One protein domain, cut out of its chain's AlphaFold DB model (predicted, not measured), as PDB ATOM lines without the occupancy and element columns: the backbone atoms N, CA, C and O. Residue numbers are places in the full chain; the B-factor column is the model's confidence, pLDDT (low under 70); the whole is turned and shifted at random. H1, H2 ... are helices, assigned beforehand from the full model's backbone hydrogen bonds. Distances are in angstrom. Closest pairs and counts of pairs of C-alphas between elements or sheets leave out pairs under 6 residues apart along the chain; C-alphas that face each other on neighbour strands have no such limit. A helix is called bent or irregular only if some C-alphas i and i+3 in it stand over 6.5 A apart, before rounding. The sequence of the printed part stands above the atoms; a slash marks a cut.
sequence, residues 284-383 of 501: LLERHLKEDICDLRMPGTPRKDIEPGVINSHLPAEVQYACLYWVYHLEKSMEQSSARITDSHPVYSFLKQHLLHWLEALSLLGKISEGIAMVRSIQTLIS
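This is residues 284 to 383 of the 501 residues of an uncharacterized protein of Monosporascus sp. mg162 (UniProt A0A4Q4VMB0). Arm H4b of the bent helix H4 lies in the middle of a small rod of helices and packs on arm H3a of the bent helix H3 and on the first residues of H5. Towards one end H3b and H5 run side by side, with the link of residues 335 to 345 beyond H3b; towards the other end lie H2 and part of the long stretch without a named element, residues 289 to 307, while short H1 packs on H3a. The printed part has 100 residues with five named helices, in the order H1 H2 H3 H4 H5, and no named strand: all helix. It is compact, with a radius of gyration of the C-alphas of 14.4 A, and spans 45 by 22 by 20 A.

H4, residues 346 to 365, was assigned as one helix by its hydrogen bonds but is bent: C-alphas 353 and 356 are 8.0 A apart, and its arms H4a, residues 346 to 353, and H4b, residues 356 to 365, are about perpendicular at 89 degrees. H3, residues 317 to 334, likewise one helix by its hydrogen bonds, is bent with C-alphas 324 and 327 7.5 A apart; its arms H3a, residues 317 to 324, and H3b, residues 327 to 334, stand at a steep tilt of 67 degrees, only just short of about perpendicular. H4b touches H3a at a steep tilt of 65 degrees, opposite ways; their closest C-alphas, those of Cys 323 and Trp 358, are 6.8 A apart. H4b and H5, residues 368 to 382, form a helical hairpin at a steep tilt of 38 degrees, and H5 touches H4b with residues 368 to 371 alone, closest at the C-alphas of Leu 362 and Ile 368, 5.0 A. H5 also touches H3b at a shallow tilt of 22 degrees, the same way, with the C-alphas of Val 327 and Met 374 closest at 6.3 A. H1, residues 284 to 288, touches H3a, with the C-alphas of Leu 285 and Val 319 closest at 6.6 A. H2, residues 308 to 314, is close to H4b but not clearly touching it, with the C-alphas of Ile 311 and Leu 364 closest at 7.0 A. H4a is apart from H3a, H3b and H5. Every O i to N i+4 pair is within hydrogen-bond range in H1, H2, H3a, H3b, H4a and H4b; in H5 it is 10 of 11.

H1 begins at C-alpha 284 (12.863, 40.012, 24.822) and measures 6.5 A from first to last C-alpha, and H2 measures 10.3 A. H3a measures 10.6 A and H3b 10.5 A. H4a measures 11.0 A and H4b 14.1 A, from C-alpha 356 (-1.179, 32.668, 26.472) to C-alpha 365. H5 measures 20.9 A and ends at C-alpha 382 (4.232, 33.117, 44.126).

The two C-alphas farthest apart, those of Asp 305 and Ser 338, are 45.2 A apart. The printed part has no cut. The links H1 to H2, 19 residues, and H3 to H4, 11 residues, are long. The mean pLDDT of the printed part is 87.6, and residues 336, 338 to 339 and 383 are under 70.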
ATOM      1  N   LEU A 284      12.807  40.533  26.186       98.12
ATOM      2  CA  LEU A 284      12.863  40.012  24.822       98.12
ATOM      3  C   LEU A 284      11.494  39.454  24.415       98.12
ATOM      4  O   LEU A 284      10.992  39.814  23.350       98.12
ATOM      5  N   LEU A 285      10.885  38.638  25.279       98.19
ATOM      6  CA  LEU A 285       9.588  38.007  25.050       98.19
ATOM      7  C   LEU A 285       8.449  39.026  24.953       98.19
ATOM      8  O   LEU A 285       7.655  38.926  24.028       98.19
ATOM      9  N   GLU A 286       8.406  40.054  25.805       96.81
ATOM     10  CA  GLU A 286       7.407  41.143  25.742       96.81
ATOM     11  C   GLU A 286       7.354  41.841  24.373       96.81
ATOM     12  O   GLU A 286       6.327  42.386  23.981       96.81
ATOM     13  N   ARG A 287       8.467  41.844  23.630       95.31
ATOM     14  CA  ARG A 287       8.568  42.491  22.310       95.31
ATOM     15  C   ARG A 287       8.281  41.553  21.142       95.31
ATOM     16  O   ARG A 287       8.028  42.047  20.049       95.31
ATOM     17  N   HIS A 288       8.392  40.243  21.353       96.44
ATOM     18  CA  HIS A 288       8.281  39.234  20.294       96.44
ATOM     19  C   HIS A 288       6.978  38.442  20.371       96.44
ATOM     20  O   HIS A 288       6.425  38.077  19.338       96.44
ATOM     21  N   LEU A 289       6.490  38.168  21.582       96.12
ATOM     22  CA  LEU A 289       5.292  37.375  21.794       96.12
ATOM     23  C   LEU A 289       4.041  38.184  21.450       96.12
ATOM     24  O   LEU A 289       3.735  39.185  22.096       96.12
ATOM     25  N   LYS A 290       3.297  37.685  20.467       94.31
ATOM     26  CA  LYS A 290       1.986  38.172  20.039       94.31
ATOM     27  C   LYS A 290       1.057  36.981  19.825       94.31
ATOM     28  O   LYS A 290       1.535  35.858  19.685       94.31
ATOM     29  N   GLU A 291      -0.242  37.245  19.799       90.62
ATOM     30  CA  GLU A 291      -1.233  36.288  19.306       90.62
ATOM     31  C   GLU A 291      -0.918  35.919  17.853       90.62
ATOM     32  O   GLU A 291      -0.561  36.798  17.062       90.62
ATOM     33  N   ASP A 292      -1.043  34.631  17.528       88.88
ATOM     34  CA  ASP A 292      -0.744  34.085  16.201       88.88
ATOM     35  C   ASP A 292       0.692  34.424  15.775       88.88
ATOM     36  O   ASP A 292       0.949  35.073  14.757       88.88
ATOM     37  N   ILE A 293       1.668  34.023  16.596       93.06
ATOM     38  CA  ILE A 293       3.070  34.441  16.430       93.06
ATOM     39  C   ILE A 293       3.668  34.016  15.085       93.06
ATOM     40  O   ILE A 293       4.560  34.694  14.582       93.06
ATOM     41  N   CYS A 294       3.169  32.925  14.500       91.19
ATOM     42  CA  CYS A 294       3.566  32.430  13.178       91.19
ATOM     43  C   CYS A 294       2.639  32.893  12.039       91.19
ATOM     44  O   CYS A 294       2.778  32.395  10.923       91.19
ATOM     45  N   ASP A 295       1.699  33.806  12.313       89.94
ATOM     46  CA  ASP A 295       0.741  34.365  11.352       89.94
ATOM     47  C   ASP A 295       0.003  33.272  10.538       89.94
ATOM     48  O   ASP A 295      -0.169  33.376   9.317       89.94
ATOM     49  N   LEU A 296      -0.428  32.200  11.216       86.62
ATOM     50  CA  LEU A 296      -1.086  31.029  10.628       86.62
ATOM     51  C   LEU A 296      -2.523  31.332  10.186       86.62
ATOM     52  O   LEU A 296      -3.050  30.641   9.312       86.62
ATOM     53  N   ARG A 297      -3.173  32.341  10.788       82.81
ATOM     54  CA  ARG A 297      -4.537  32.836  10.486       82.81
ATOM     55  C   ARG A 297      -5.671  31.815  10.618       82.81
ATOM     56  O   ARG A 297      -6.830  32.154  10.384       82.81
ATOM     57  N   MET A 298      -5.359  30.575  10.981       75.31
ATOM     58  CA  MET A 298      -6.311  29.484  11.157       75.31
ATOM     59  C   MET A 298      -6.115  28.843  12.536       75.31
ATOM     60  O   MET A 298      -5.176  28.055  12.722       75.31
ATOM     61  N   PRO A 299      -7.002  29.148  13.503       70.31
ATOM     62  CA  PRO A 299      -7.004  28.484  14.799       70.31
ATOM     63  C   PRO A 299      -7.102  26.963  14.637       70.31
ATOM     64  O   PRO A 299      -7.867  26.463  13.812       70.31
ATOM     65  N   GLY A 300      -6.329  26.217  15.428       73.75
ATOM     66  CA  GLY A 300      -6.349  24.750  15.411       73.75
ATOM     67  C   GLY A 300      -5.461  24.085  14.354       73.75
ATOM     68  O   GLY A 300      -5.525  22.865  14.216       73.75
ATOM     69  N   THR A 301      -4.614  24.842  13.643       82.62
ATOM     70  CA  THR A 301      -3.586  24.278  12.749       82.62
ATOM     71  C   THR A 301      -2.690  23.302  13.528       82.62
ATOM     72  O   THR A 301      -2.029  23.718  14.486       82.62
ATOM     73  N   PRO A 302      -2.644  22.004  13.171       84.44
ATOM     74  CA  PRO A 302      -1.803  21.054  13.882       84.44
ATOM     75  C   PRO A 302      -0.329  21.407  13.700       84.44
ATOM     76  O   PRO A 302       0.145  21.597  12.585       84.44
ATOM     77  N   ARG A 303       0.444  21.412  14.791       84.62
ATOM     78  CA  ARG A 303       1.872  21.771  14.753       84.62
ATOM     79  C   ARG A 303       2.703  20.948  13.761       84.62
ATOM     80  O   ARG A 303       3.667  21.451  13.201       84.62
ATOM     81  N   LYS A 304       2.343  19.682  13.545       87.56
ATOM     82  CA  LYS A 304       2.992  18.795  12.561       87.56
ATOM     83  C   LYS A 304       2.843  19.270  11.107       87.56
ATOM     84  O   LYS A 304       3.622  18.836  10.268       87.56
ATOM     85  N   ASP A 305       1.862  20.128  10.837       88.81
ATOM     86  CA  ASP A 305       1.541  20.643   9.506       88.81
ATOM     87  C   ASP A 305       2.199  22.019   9.259       88.81
ATOM     88  O   ASP A 305       2.056  22.589   8.181       88.81
ATOM     89  N   ILE A 306       2.938  22.553  10.243       90.25
ATOM     90  CA  ILE A 306       3.671  23.819  10.146       90.25
ATOM     91  C   ILE A 306       5.126  23.524   9.777       90.25
ATOM     92  O   ILE A 306       5.807  22.738  10.439       90.25
ATOM     93  N   GLU A 307       5.630  24.189   8.740       91.75
ATOM     94  CA  GLU A 307       7.027  24.053   8.338       91.75
ATOM     95  C   GLU A 307       7.981  24.590   9.424       91.75
ATOM     96  O   GLU A 307       7.806  25.718   9.897       91.75
ATOM     97  N   PRO A 308       9.056  23.858   9.783       91.44
ATOM     98  CA  PRO A 308      10.023  24.319  10.783       91.44
ATOM     99  C   PRO A 308      10.657  25.679  10.461       91.44
ATOM    100  O   PRO A 308      10.990  26.433  11.372       91.44
ATOM    101  N   GLY A 309      10.807  26.012   9.173       92.44
ATOM    102  CA  GLY A 309      11.331  27.306   8.731       92.44
ATOM    103  C   GLY A 309      10.453  28.489   9.149       92.44
ATOM    104  O   GLY A 309      10.989  29.513   9.564       92.44
ATOM    105  N   VAL A 310       9.124  28.322   9.124       93.81
ATOM    106  CA  VAL A 310       8.160  29.345   9.567       93.81
ATOM    107  C   VAL A 310       8.270  29.564  11.072       93.81
ATOM    108  O   VAL A 310       8.276  30.699  11.539       93.81
ATOM    109  N   ILE A 311       8.412  28.483  11.841       93.38
ATOM    110  CA  ILE A 311       8.590  28.577  13.293       93.38
ATOM    111  C   ILE A 311       9.901  29.309  13.601       93.38
ATOM    112  O   ILE A 311       9.896  30.279  14.351       93.38
ATOM    113  N   ASN A 312      11.009  28.914  12.969       92.94
ATOM    114  CA  ASN A 312      12.324  29.514  13.207       92.94
ATOM    115  C   ASN A 312      12.424  30.983  12.762       92.94
ATOM    116  O   ASN A 312      13.210  31.732  13.342       92.94
ATOM    117  N   SER A 313      11.651  31.416  11.759       94.44
ATOM    118  CA  SER A 313      11.644  32.820  11.329       94.44
ATOM    119  C   SER A 313      10.924  33.747  12.312       94.44
ATOM    120  O   SER A 313      11.281  34.918  12.406       94.44
ATOM    121  N   HIS A 314       9.926  33.237  13.043       96.06
ATOM    122  CA  HIS A 314       9.154  34.006  14.031       96.06
ATOM    123  C   HIS A 314       9.667  33.818  15.465       96.06
ATOM    124  O   HIS A 314       9.546  34.711  16.303       96.06
ATOM    125  N   LEU A 315      10.280  32.669  15.740       96.81
ATOM    126  CA  LEU A 315      10.929  32.320  16.994       96.81
ATOM    127  C   LEU A 315      12.419  32.071  16.715       96.81
ATOM    128  O   LEU A 315      12.830  30.915  16.606       96.81
ATOM    129  N   PRO A 316      13.250  33.120  16.578       96.62
ATOM    130  CA  PRO A 316      14.694  32.947  16.437       96.62
ATOM    131  C   PRO A 316      15.305  32.354  17.716       96.62
ATOM    132  O   PRO A 316      14.681  32.369  18.781       96.62
ATOM    133  N   ALA A 317      16.534  31.840  17.635       95.94
ATOM    134  CA  ALA A 317      17.149  31.036  18.697       95.94
ATOM    135  C   ALA A 317      17.159  31.712  20.085       95.94
ATOM    136  O   ALA A 317      16.878  31.059  21.085       95.94
ATOM    137  N   GLU A 318      17.394  33.022  20.166       97.69
ATOM    138  CA  GLU A 318      17.324  33.788  21.419       97.69
ATOM    139  C   GLU A 318      15.914  33.849  22.031       97.69
ATOM    140  O   GLU A 318      15.774  33.869  23.252       97.69
ATOM    141  N   VAL A 319      14.868  33.860  21.198       98.31
ATOM    142  CA  VAL A 319      13.467  33.839  21.644       98.31
ATOM    143  C   VAL A 319      13.082  32.425  22.064       98.31
ATOM    144  O   VAL A 319      12.431  32.269  23.092       98.31
ATOM    145  N   GLN A 320      13.529  31.395  21.335       97.75
ATOM    146  CA  GLN A 320      13.344  29.998  21.752       97.75
ATOM    147  C   GLN A 320      13.993  29.750  23.116       97.75
ATOM    148  O   GLN A 320      13.336  29.248  24.026       97.75
ATOM    149  N   TYR A 321      15.241  30.193  23.284       98.12
ATOM    150  CA  TYR A 321      15.955  30.137  24.554       98.12
ATOM    151  C   TYR A 321      15.177  30.841  25.665       98.12
ATOM    152  O   TYR A 321      14.923  30.260  26.719       98.12
ATOM    153  N   ALA A 322      14.755  32.086  25.420       98.44
ATOM    154  CA  ALA A 322      13.997  32.844  26.401       98.44
ATOM    155  C   ALA A 322      12.689  32.133  26.769       98.44
ATOM    156  O   ALA A 322      12.385  32.063  27.951       98.44
ATOM    157  N   CYS A 323      11.957  31.555  25.809       97.62
ATOM    158  CA  CYS A 323      10.735  30.786  26.062       97.62
ATOM    159  C   CYS A 323      10.970  29.559  26.954       97.62
ATOM    160  O   CYS A 323      10.094  29.246  27.761       97.62
ATOM    161  N   LEU A 324      12.109  28.878  26.805       95.12
ATOM    162  CA  LEU A 324      12.414  27.627  27.503       95.12
ATOM    163  C   LEU A 324      13.064  27.836  28.878       95.12
ATOM    164  O   LEU A 324      12.788  27.069  29.793       95.12
ATOM    165  N   TYR A 325      13.890  28.873  29.048       96.50
ATOM    166  CA  TYR A 325      14.803  28.954  30.198       96.50
ATOM    167  C   TYR A 325      14.607  30.171  31.108       96.50
ATOM    168  O   TYR A 325      15.277  30.276  32.136       96.50
ATOM    169  N   TRP A 326      13.683  31.094  30.810       97.38
ATOM    170  CA  TRP A 326      13.467  32.252  31.693       97.38
ATOM    171  C   TRP A 326      13.023  31.849  33.108       97.38
ATOM    172  O   TRP A 326      13.437  32.484  34.078       97.38
ATOM    173  N   VAL A 327      12.221  30.783  33.238       94.19
ATOM    174  CA  VAL A 327      11.776  30.251  34.539       94.19
ATOM    175  C   VAL A 327      12.930  29.598  35.286       94.19
ATOM    176  O   VAL A 327      13.092  29.859  36.473       94.19
ATOM    177  N   TYR A 328      13.779  28.845  34.584       93.31
ATOM    178  CA  TYR A 328      15.001  28.272  35.151       93.31
ATOM    179  C   TYR A 328      15.894  29.360  35.765       93.31
ATOM    180  O   TYR A 328      16.294  29.277  36.929       93.31
ATOM    181  N   HIS A 329      16.164  30.439  35.022       95.56
ATOM    182  CA  HIS A 329      16.965  31.537  35.561       95.56
ATOM    183  C   HIS A 329      16.267  32.256  36.721       95.56
ATOM    184  O   HIS A 329      16.932  32.677  37.667       95.56
ATOM    185  N   LEU A 330      14.938  32.374  36.693       93.88
ATOM    186  CA  LEU A 330      14.182  32.958  37.795       93.88
ATOM    187  C   LEU A 330      14.332  32.125  39.073       93.88
ATOM    188  O   LEU A 330      14.687  32.679  40.111       93.88
ATOM    189  N   GLU A 331      14.145  30.809  38.991       90.75
ATOM    190  CA  GLU A 331      14.320  29.896  40.125       90.75
ATOM    191  C   GLU A 331      15.723  30.006  40.722       90.75
ATOM    192  O   GLU A 331      15.863  30.219  41.927       90.75
ATOM    193  N   LYS A 332      16.763  29.966  39.880       91.31
ATOM    194  CA  LYS A 332      18.161  30.096  40.320       91.31
ATOM    195  C   LYS A 332      18.472  31.450  40.954       91.31
ATOM    196  O   LYS A 332      19.195  31.517  41.944       91.31
ATOM    197  N   SER A 333      17.880  32.535  40.453       91.75
ATOM    198  CA  SER A 333      18.031  33.860  41.070       91.75
ATOM    199  C   SER A 333      17.375  33.960  42.454       91.75
ATOM    200  O   SER A 333      17.821  34.731  43.305       91.75
ATOM    201  N   MET A 334      16.340  33.153  42.699       86.75
ATOM    202  CA  MET A 334      15.562  33.139  43.938       86.75
ATOM    203  C   MET A 334      15.970  32.010  44.893       86.75
ATOM    204  O   MET A 334      15.418  31.902  45.990       86.75
ATOM    205  N   GLU A 335      16.946  31.183  44.521       81.12
ATOM    206  CA  GLU A 335      17.402  30.061  45.332       81.12
ATOM    207  C   GLU A 335      17.915  30.556  46.696       81.12
ATOM    208  O   GLU A 335      18.716  31.493  46.790       81.12
ATOM    209  N   GLN A 336      17.416  29.952  47.781       69.88
ATOM    210  CA  GLN A 336      17.672  30.358  49.177       69.88
ATOM    211  C   GLN A 336      17.226  31.794  49.530       69.88
ATOM    212  O   GLN A 336      17.592  32.307  50.589       69.88
ATOM    213  N   SER A 337      16.449  32.456  48.671       72.38
ATOM    214  CA  SER A 337      15.822  33.742  48.969       72.38
ATOM    215  C   SER A 337      14.434  33.532  49.575       72.38
ATOM    216  O   SER A 337      13.658  32.683  49.133       72.38
ATOM    217  N   SER A 338      14.087  34.342  50.575       66.88
ATOM    218  CA  SER A 338      12.705  34.461  51.051       66.88
ATOM    219  C   SER A 338      11.848  35.350  50.142       66.88
ATOM    220  O   SER A 338      10.642  35.458  50.367       66.88
ATOM    221  N   ALA A 339      12.446  35.979  49.121       68.50
ATOM    222  CA  ALA A 339      11.728  36.801  48.159       68.50
ATOM    223  C   ALA A 339      10.677  35.976  47.401       68.50
ATOM    224  O   ALA A 339      10.840  34.779  47.134       68.50
ATOM    225  N   ARG A 340       9.572  36.637  47.067       74.12
ATOM    226  CA  ARG A 340       8.432  36.069  46.348       74.12
ATOM    227  C   ARG A 340       8.023  37.015  45.235       74.12
ATOM    228  O   ARG A 340       8.269  38.219  45.313       74.12
ATOM    229  N   ILE A 341       7.404  36.459  44.203       77.44
ATOM    230  CA  ILE A 341       6.871  37.247  43.093       77.44
ATOM    231  C   ILE A 341       5.613  37.961  43.598       77.44
ATOM    232  O   ILE A 341       4.585  37.330  43.827       77.44
ATOM    233  N   THR A 342       5.710  39.272  43.806       75.06
ATOM    234  CA  THR A 342       4.583  40.147  44.155       75.06
ATOM    235  C   THR A 342       3.911  40.703  42.899       75.06
ATOM    236  O   THR A 342       4.474  40.645  41.806       75.06
ATOM    237  N   ASP A 343       2.743  41.330  43.047       72.44
ATOM    238  CA  ASP A 343       2.020  41.962  41.928       72.44
ATOM    239  C   ASP A 343       2.818  43.087  41.237       72.44
ATOM    240  O   ASP A 343       2.564  43.438  40.086       72.44
ATOM    241  N   SER A 344       3.807  43.656  41.929       75.75
ATOM    242  CA  SER A 344       4.740  44.654  41.395       75.75
ATOM    243  C   SER A 344       5.934  44.053  40.644       75.75
ATOM    244  O   SER A 344       6.733  44.795  40.072       75.75
ATOM    245  N   HIS A 345       6.094  42.728  40.654       81.88
ATOM    246  CA  HIS A 345       7.232  42.057  40.042       81.88
ATOM    247  C   HIS A 345       7.084  42.000  38.507       81.88
ATOM    248  O   HIS A 345       5.999  41.672  38.017       81.88
ATOM    249  N   PRO A 346       8.154  42.223  37.712       86.19
ATOM    250  CA  PRO A 346       8.078  42.202  36.244       86.19
ATOM    251  C   PRO A 346       7.484  40.911  35.666       86.19
ATOM    252  O   PRO A 346       6.703  40.957  34.721       86.19
ATOM    253  N   VAL A 347       7.779  39.763  36.288       89.44
ATOM    254  CA  VAL A 347       7.198  38.457  35.919       89.44
ATOM    255  C   VAL A 347       5.670  38.466  36.001       89.44
ATOM    256  O   VAL A 347       5.016  37.924  35.117       89.44
ATOM    257  N   TYR A 348       5.085  39.087  37.028       86.00
ATOM    258  CA  TYR A 348       3.629  39.149  37.167       86.00
ATOM    259  C   TYR A 348       2.999  39.956  36.025       86.00
ATOM    260  O   TYR A 348       2.048  39.497  35.391       86.00
ATOM    261  N   SER A 349       3.572  41.126  35.712       86.94
ATOM    262  CA  SER A 349       3.130  41.956  34.583       86.94
ATOM    263  C   SER A 349       3.237  41.204  33.257       86.94
ATOM    264  O   SER A 349       2.281  41.185  32.481       86.94
ATOM    265  N   PHE A 350       4.370  40.535  33.032       93.25
ATOM    266  CA  PHE A 350       4.602  39.714  31.851       93.25
ATOM    267  C   PHE A 350       3.551  38.611  31.716       93.25
ATOM    268  O   PHE A 350       2.909  38.507  30.678       93.25
ATOM    269  N   LEU A 351       3.310  37.821  32.765       89.69
ATOM    270  CA  LEU A 351       2.340  36.723  32.718       89.69
ATOM    271  C   LEU A 351       0.912  37.229  32.495       89.69
ATOM    272  O   LEU A 351       0.164  36.634  31.724       89.69
ATOM    273  N   LYS A 352       0.535  38.356  33.108       86.12
ATOM    274  CA  LYS A 352      -0.787  38.960  32.906       86.12
ATOM    275  C   LYS A 352      -1.057  39.304  31.437       86.12
ATOM    276  O   LYS A 352      -2.204  39.227  31.006       86.12
ATOM    277  N   GLN A 353      -0.026  39.693  30.692       88.38
ATOM    278  CA  GLN A 353      -0.147  40.119  29.296       88.38
ATOM    279  C   GLN A 353       0.180  39.008  28.290       88.38
ATOM    280  O   GLN A 353      -0.454  38.930  27.244       88.38
ATOM    281  N   HIS A 354       1.154  38.148  28.594       93.00
ATOM    282  CA  HIS A 354       1.772  37.235  27.633       93.00
ATOM    283  C   HIS A 354       1.733  35.757  28.017       93.00
ATOM    284  O   HIS A 354       2.315  34.953  27.295       93.00
ATOM    285  N   LEU A 355       1.026  35.349  29.081       90.38
ATOM    286  CA  LEU A 355       0.923  33.928  29.444       90.38
ATOM    287  C   LEU A 355       0.441  33.060  28.271       90.38
ATOM    288  O   LEU A 355       1.068  32.049  27.973       90.38
ATOM    289  N   LEU A 356      -0.639  33.453  27.589       88.50
ATOM    290  CA  LEU A 356      -1.179  32.668  26.472       88.50
ATOM    291  C   LEU A 356      -0.250  32.693  25.252       88.50
ATOM    292  O   LEU A 356       0.011  31.638  24.683       88.50
ATOM    293  N   HIS A 357       0.329  33.851  24.919       93.75
ATOM    294  CA  HIS A 357       1.308  33.980  23.831       93.75
ATOM    295  C   HIS A 357       2.560  33.116  24.077       93.75
ATOM    296  O   HIS A 357       3.127  32.526  23.160       93.75
ATOM    297  N   TRP A 358       2.996  33.007  25.335       96.19
ATOM    298  CA  TRP A 358       4.120  32.155  25.720       96.19
ATOM    299  C   TRP A 358       3.770  30.667  25.615       96.19
ATOM    300  O   TRP A 358       4.556  29.893  25.070       96.19
ATOM    301  N   LEU A 359       2.580  30.255  26.066       90.75
ATOM    302  CA  LEU A 359       2.109  28.874  25.905       90.75
ATOM    303  C   LEU A 359       1.910  28.499  24.427       90.75
ATOM    304  O   LEU A 359       2.222  27.372  24.040       90.75
ATOM    305  N   GLU A 360       1.457  29.435  23.592       90.06
ATOM    306  CA  GLU A 360       1.395  29.274  22.138       90.06
ATOM    307  C   GLU A 360       2.791  29.006  21.559       90.06
ATOM    308  O   GLU A 360       2.995  27.991  20.888       90.06
ATOM    309  N   ALA A 361       3.782  29.843  21.893       95.12
ATOM    310  CA  ALA A 361       5.164  29.645  21.464       95.12
ATOM    311  C   ALA A 361       5.718  28.282  21.919       95.12
ATOM    312  O   ALA A 361       6.315  27.559  21.124       95.12
ATOM    313  N   LEU A 362       5.465  27.865  23.165       90.56
ATOM    314  CA  LEU A 362       5.867  26.540  23.654       90.56
ATOM    315  C   LEU A 362       5.168  25.393  22.917       90.56
ATOM    316  O   LEU A 362       5.783  24.355  22.673       90.56
ATOM    317  N   SER A 363       3.904  25.558  22.530       88.88
ATOM    318  CA  SER A 363       3.182  24.585  21.703       88.88
ATOM    319  C   SER A 363       3.818  24.450  20.316       88.88
ATOM    320  O   SER A 363       4.104  23.334  19.865       88.88
ATOM    321  N   LEU A 364       4.158  25.578  19.684       91.75
ATOM    322  CA  LEU A 364       4.872  25.632  18.404       91.75
ATOM    323  C   LEU A 364       6.282  25.034  18.502       91.75
ATOM    324  O   LEU A 364       6.709  24.330  17.592       91.75
ATOM    325  N   LEU A 365       6.973  25.194  19.635       89.88
ATOM    326  CA  LEU A 365       8.281  24.574  19.896       89.88
ATOM    327  C   LEU A 365       8.187  23.100  20.299       89.88
ATOM    328  O   LEU A 365       9.089  22.320  20.010       89.88
ATOM    329  N   GLY A 366       7.044  22.655  20.822       85.50
ATOM    330  CA  GLY A 366       6.754  21.225  21.094       85.50
ATOM    331  C   GLY A 366       7.061  20.846  22.512       85.50
ATOM    332  O   GLY A 366       7.393  19.709  22.822       85.50
ATOM    333  N   LYS A 367       6.988  21.874  23.339       86.62
ATOM    334  CA  LYS A 367       7.558  21.997  24.661       86.62
ATOM    335  C   LYS A 367       6.456  22.406  25.639       86.62
ATOM    336  O   LYS A 367       6.716  22.866  26.741       86.62
ATOM    337  N   ILE A 368       5.187  22.219  25.251       85.75
ATOM    338  CA  ILE A 368       4.025  22.564  26.074       85.75
ATOM    339  C   ILE A 368       3.974  21.748  27.371       85.75
ATOM    340  O   ILE A 368       3.591  22.273  28.412       85.75
ATOM    341  N   SER A 369       4.423  20.489  27.341       78.00
ATOM    342  CA  SER A 369       4.550  19.650  28.538       78.00
ATOM    343  C   SER A 369       5.561  20.220  29.534       78.00
ATOM    344  O   SER A 369       5.298  20.219  30.735       78.00
ATOM    345  N   GLU A 370       6.678  20.753  29.038       80.38
ATOM    346  CA  GLU A 370       7.682  21.458  29.844       80.38
ATOM    347  C   GLU A 370       7.095  22.777  30.381       80.38
ATOM    348  O   GLU A 370       7.260  23.100  31.554       80.38
ATOM    349  N   GLY A 371       6.271  23.464  29.581       78.56
ATOM    350  CA  GLY A 371       5.464  24.616  30.001       78.56
ATOM    351  C   GLY A 371       4.599  24.368  31.236       78.56
ATOM    352  O   GLY A 371       4.533  25.215  32.124       78.56
ATOM    353  N   ILE A 372       3.980  23.190  31.349       78.81
ATOM    354  CA  ILE A 372       3.183  22.828  32.532       78.81
ATOM    355  C   ILE A 372       4.067  22.743  33.784       78.81
ATOM    356  O   ILE A 372       3.653  23.195  34.855       78.81
ATOM    357  N   ALA A 373       5.272  22.175  33.666       77.94
ATOM    358  CA  ALA A 373       6.227  22.124  34.771       77.94
ATOM    359  C   ALA A 373       6.677  23.539  35.167       77.94
ATOM    360  O   ALA A 373       6.585  23.898  36.338       77.94
ATOM    361  N   MET A 374       7.015  24.378  34.186       85.25
ATOM    362  CA  MET A 374       7.397  25.773  34.406       85.25
ATOM    363  C   MET A 374       6.295  26.604  35.088       85.25
ATOM    364  O   MET A 374       6.573  27.384  35.996       85.25
ATOM    365  N   VAL A 375       5.022  26.421  34.718       85.69
ATOM    366  CA  VAL A 375       3.897  27.098  35.391       85.69
ATOM    367  C   VAL A 375       3.778  26.660  36.851       85.69
ATOM    368  O   VAL A 375       3.551  27.503  37.719       85.69
ATOM    369  N   ARG A 376       3.961  25.367  37.148       81.75
ATOM    370  CA  ARG A 376       3.970  24.871  38.533       81.75
ATOM    371  C   ARG A 376       5.129  25.470  39.325       81.75
ATOM    372  O   ARG A 376       4.910  25.921  40.445       81.75
ATOM    373  N   SER A 377       6.316  25.544  38.728       83.31
ATOM    374  CA  SER A 377       7.483  26.216  39.305       83.31
ATOM    375  C   SER A 377       7.171  27.662  39.693       83.31
ATOM    376  O   SER A 377       7.294  28.028  40.863       83.31
ATOM    377  N   ILE A 378       6.636  28.457  38.760       86.25
ATOM    378  CA  ILE A 378       6.219  29.846  39.017       86.25
ATOM    379  C   ILE A 378       5.180  29.918  40.147       86.25
ATOM    380  O   ILE A 378       5.274  30.789  41.010       86.25
ATOM    381  N   GLN A 379       4.203  29.006  40.179       81.50
ATOM    382  CA  GLN A 379       3.202  28.962  41.252       81.50
ATOM    383  C   GLN A 379       3.849  28.788  42.631       81.50
ATOM    384  O   GLN A 379       3.430  29.460  43.577       81.50
ATOM    385  N   THR A 380       4.897  27.965  42.748       81.00
ATOM    386  CA  THR A 380       5.615  27.808  44.024       81.00
ATOM    387  C   THR A 380       6.340  29.091  44.446       81.00
ATOM    388  O   THR A 380       6.333  29.436  45.628       81.00
ATOM    389  N   LEU A 381       6.871  29.853  43.482       79.81
ATOM    390  CA  LEU A 381       7.542  31.143  43.704       79.81
ATOM    391  C   LEU A 381       6.582  32.297  44.055       79.81
ATOM    392  O   LEU A 381       7.021  33.316  44.598       79.81
ATOM    393  N   ILE A 382       5.287  32.156  43.757       74.19
ATOM    394  CA  ILE A 382       4.232  33.117  44.126       74.19
ATOM    395  C   ILE A 382       3.650  32.794  45.514       74.19
ATOM    396  O   ILE A 382       3.308  33.701  46.268       74.19
ATOM    397  N   SER A 383       3.526  31.511  45.876       58.69
ATOM    398  CA  SER A 383       2.805  31.103  47.089       58.69
ATOM    399  C   SER A 383       3.533  31.432  48.404       58.69
ATOM    400  O   SER A 383       4.730  31.177  48.573       58.69
TER     401      SER A 383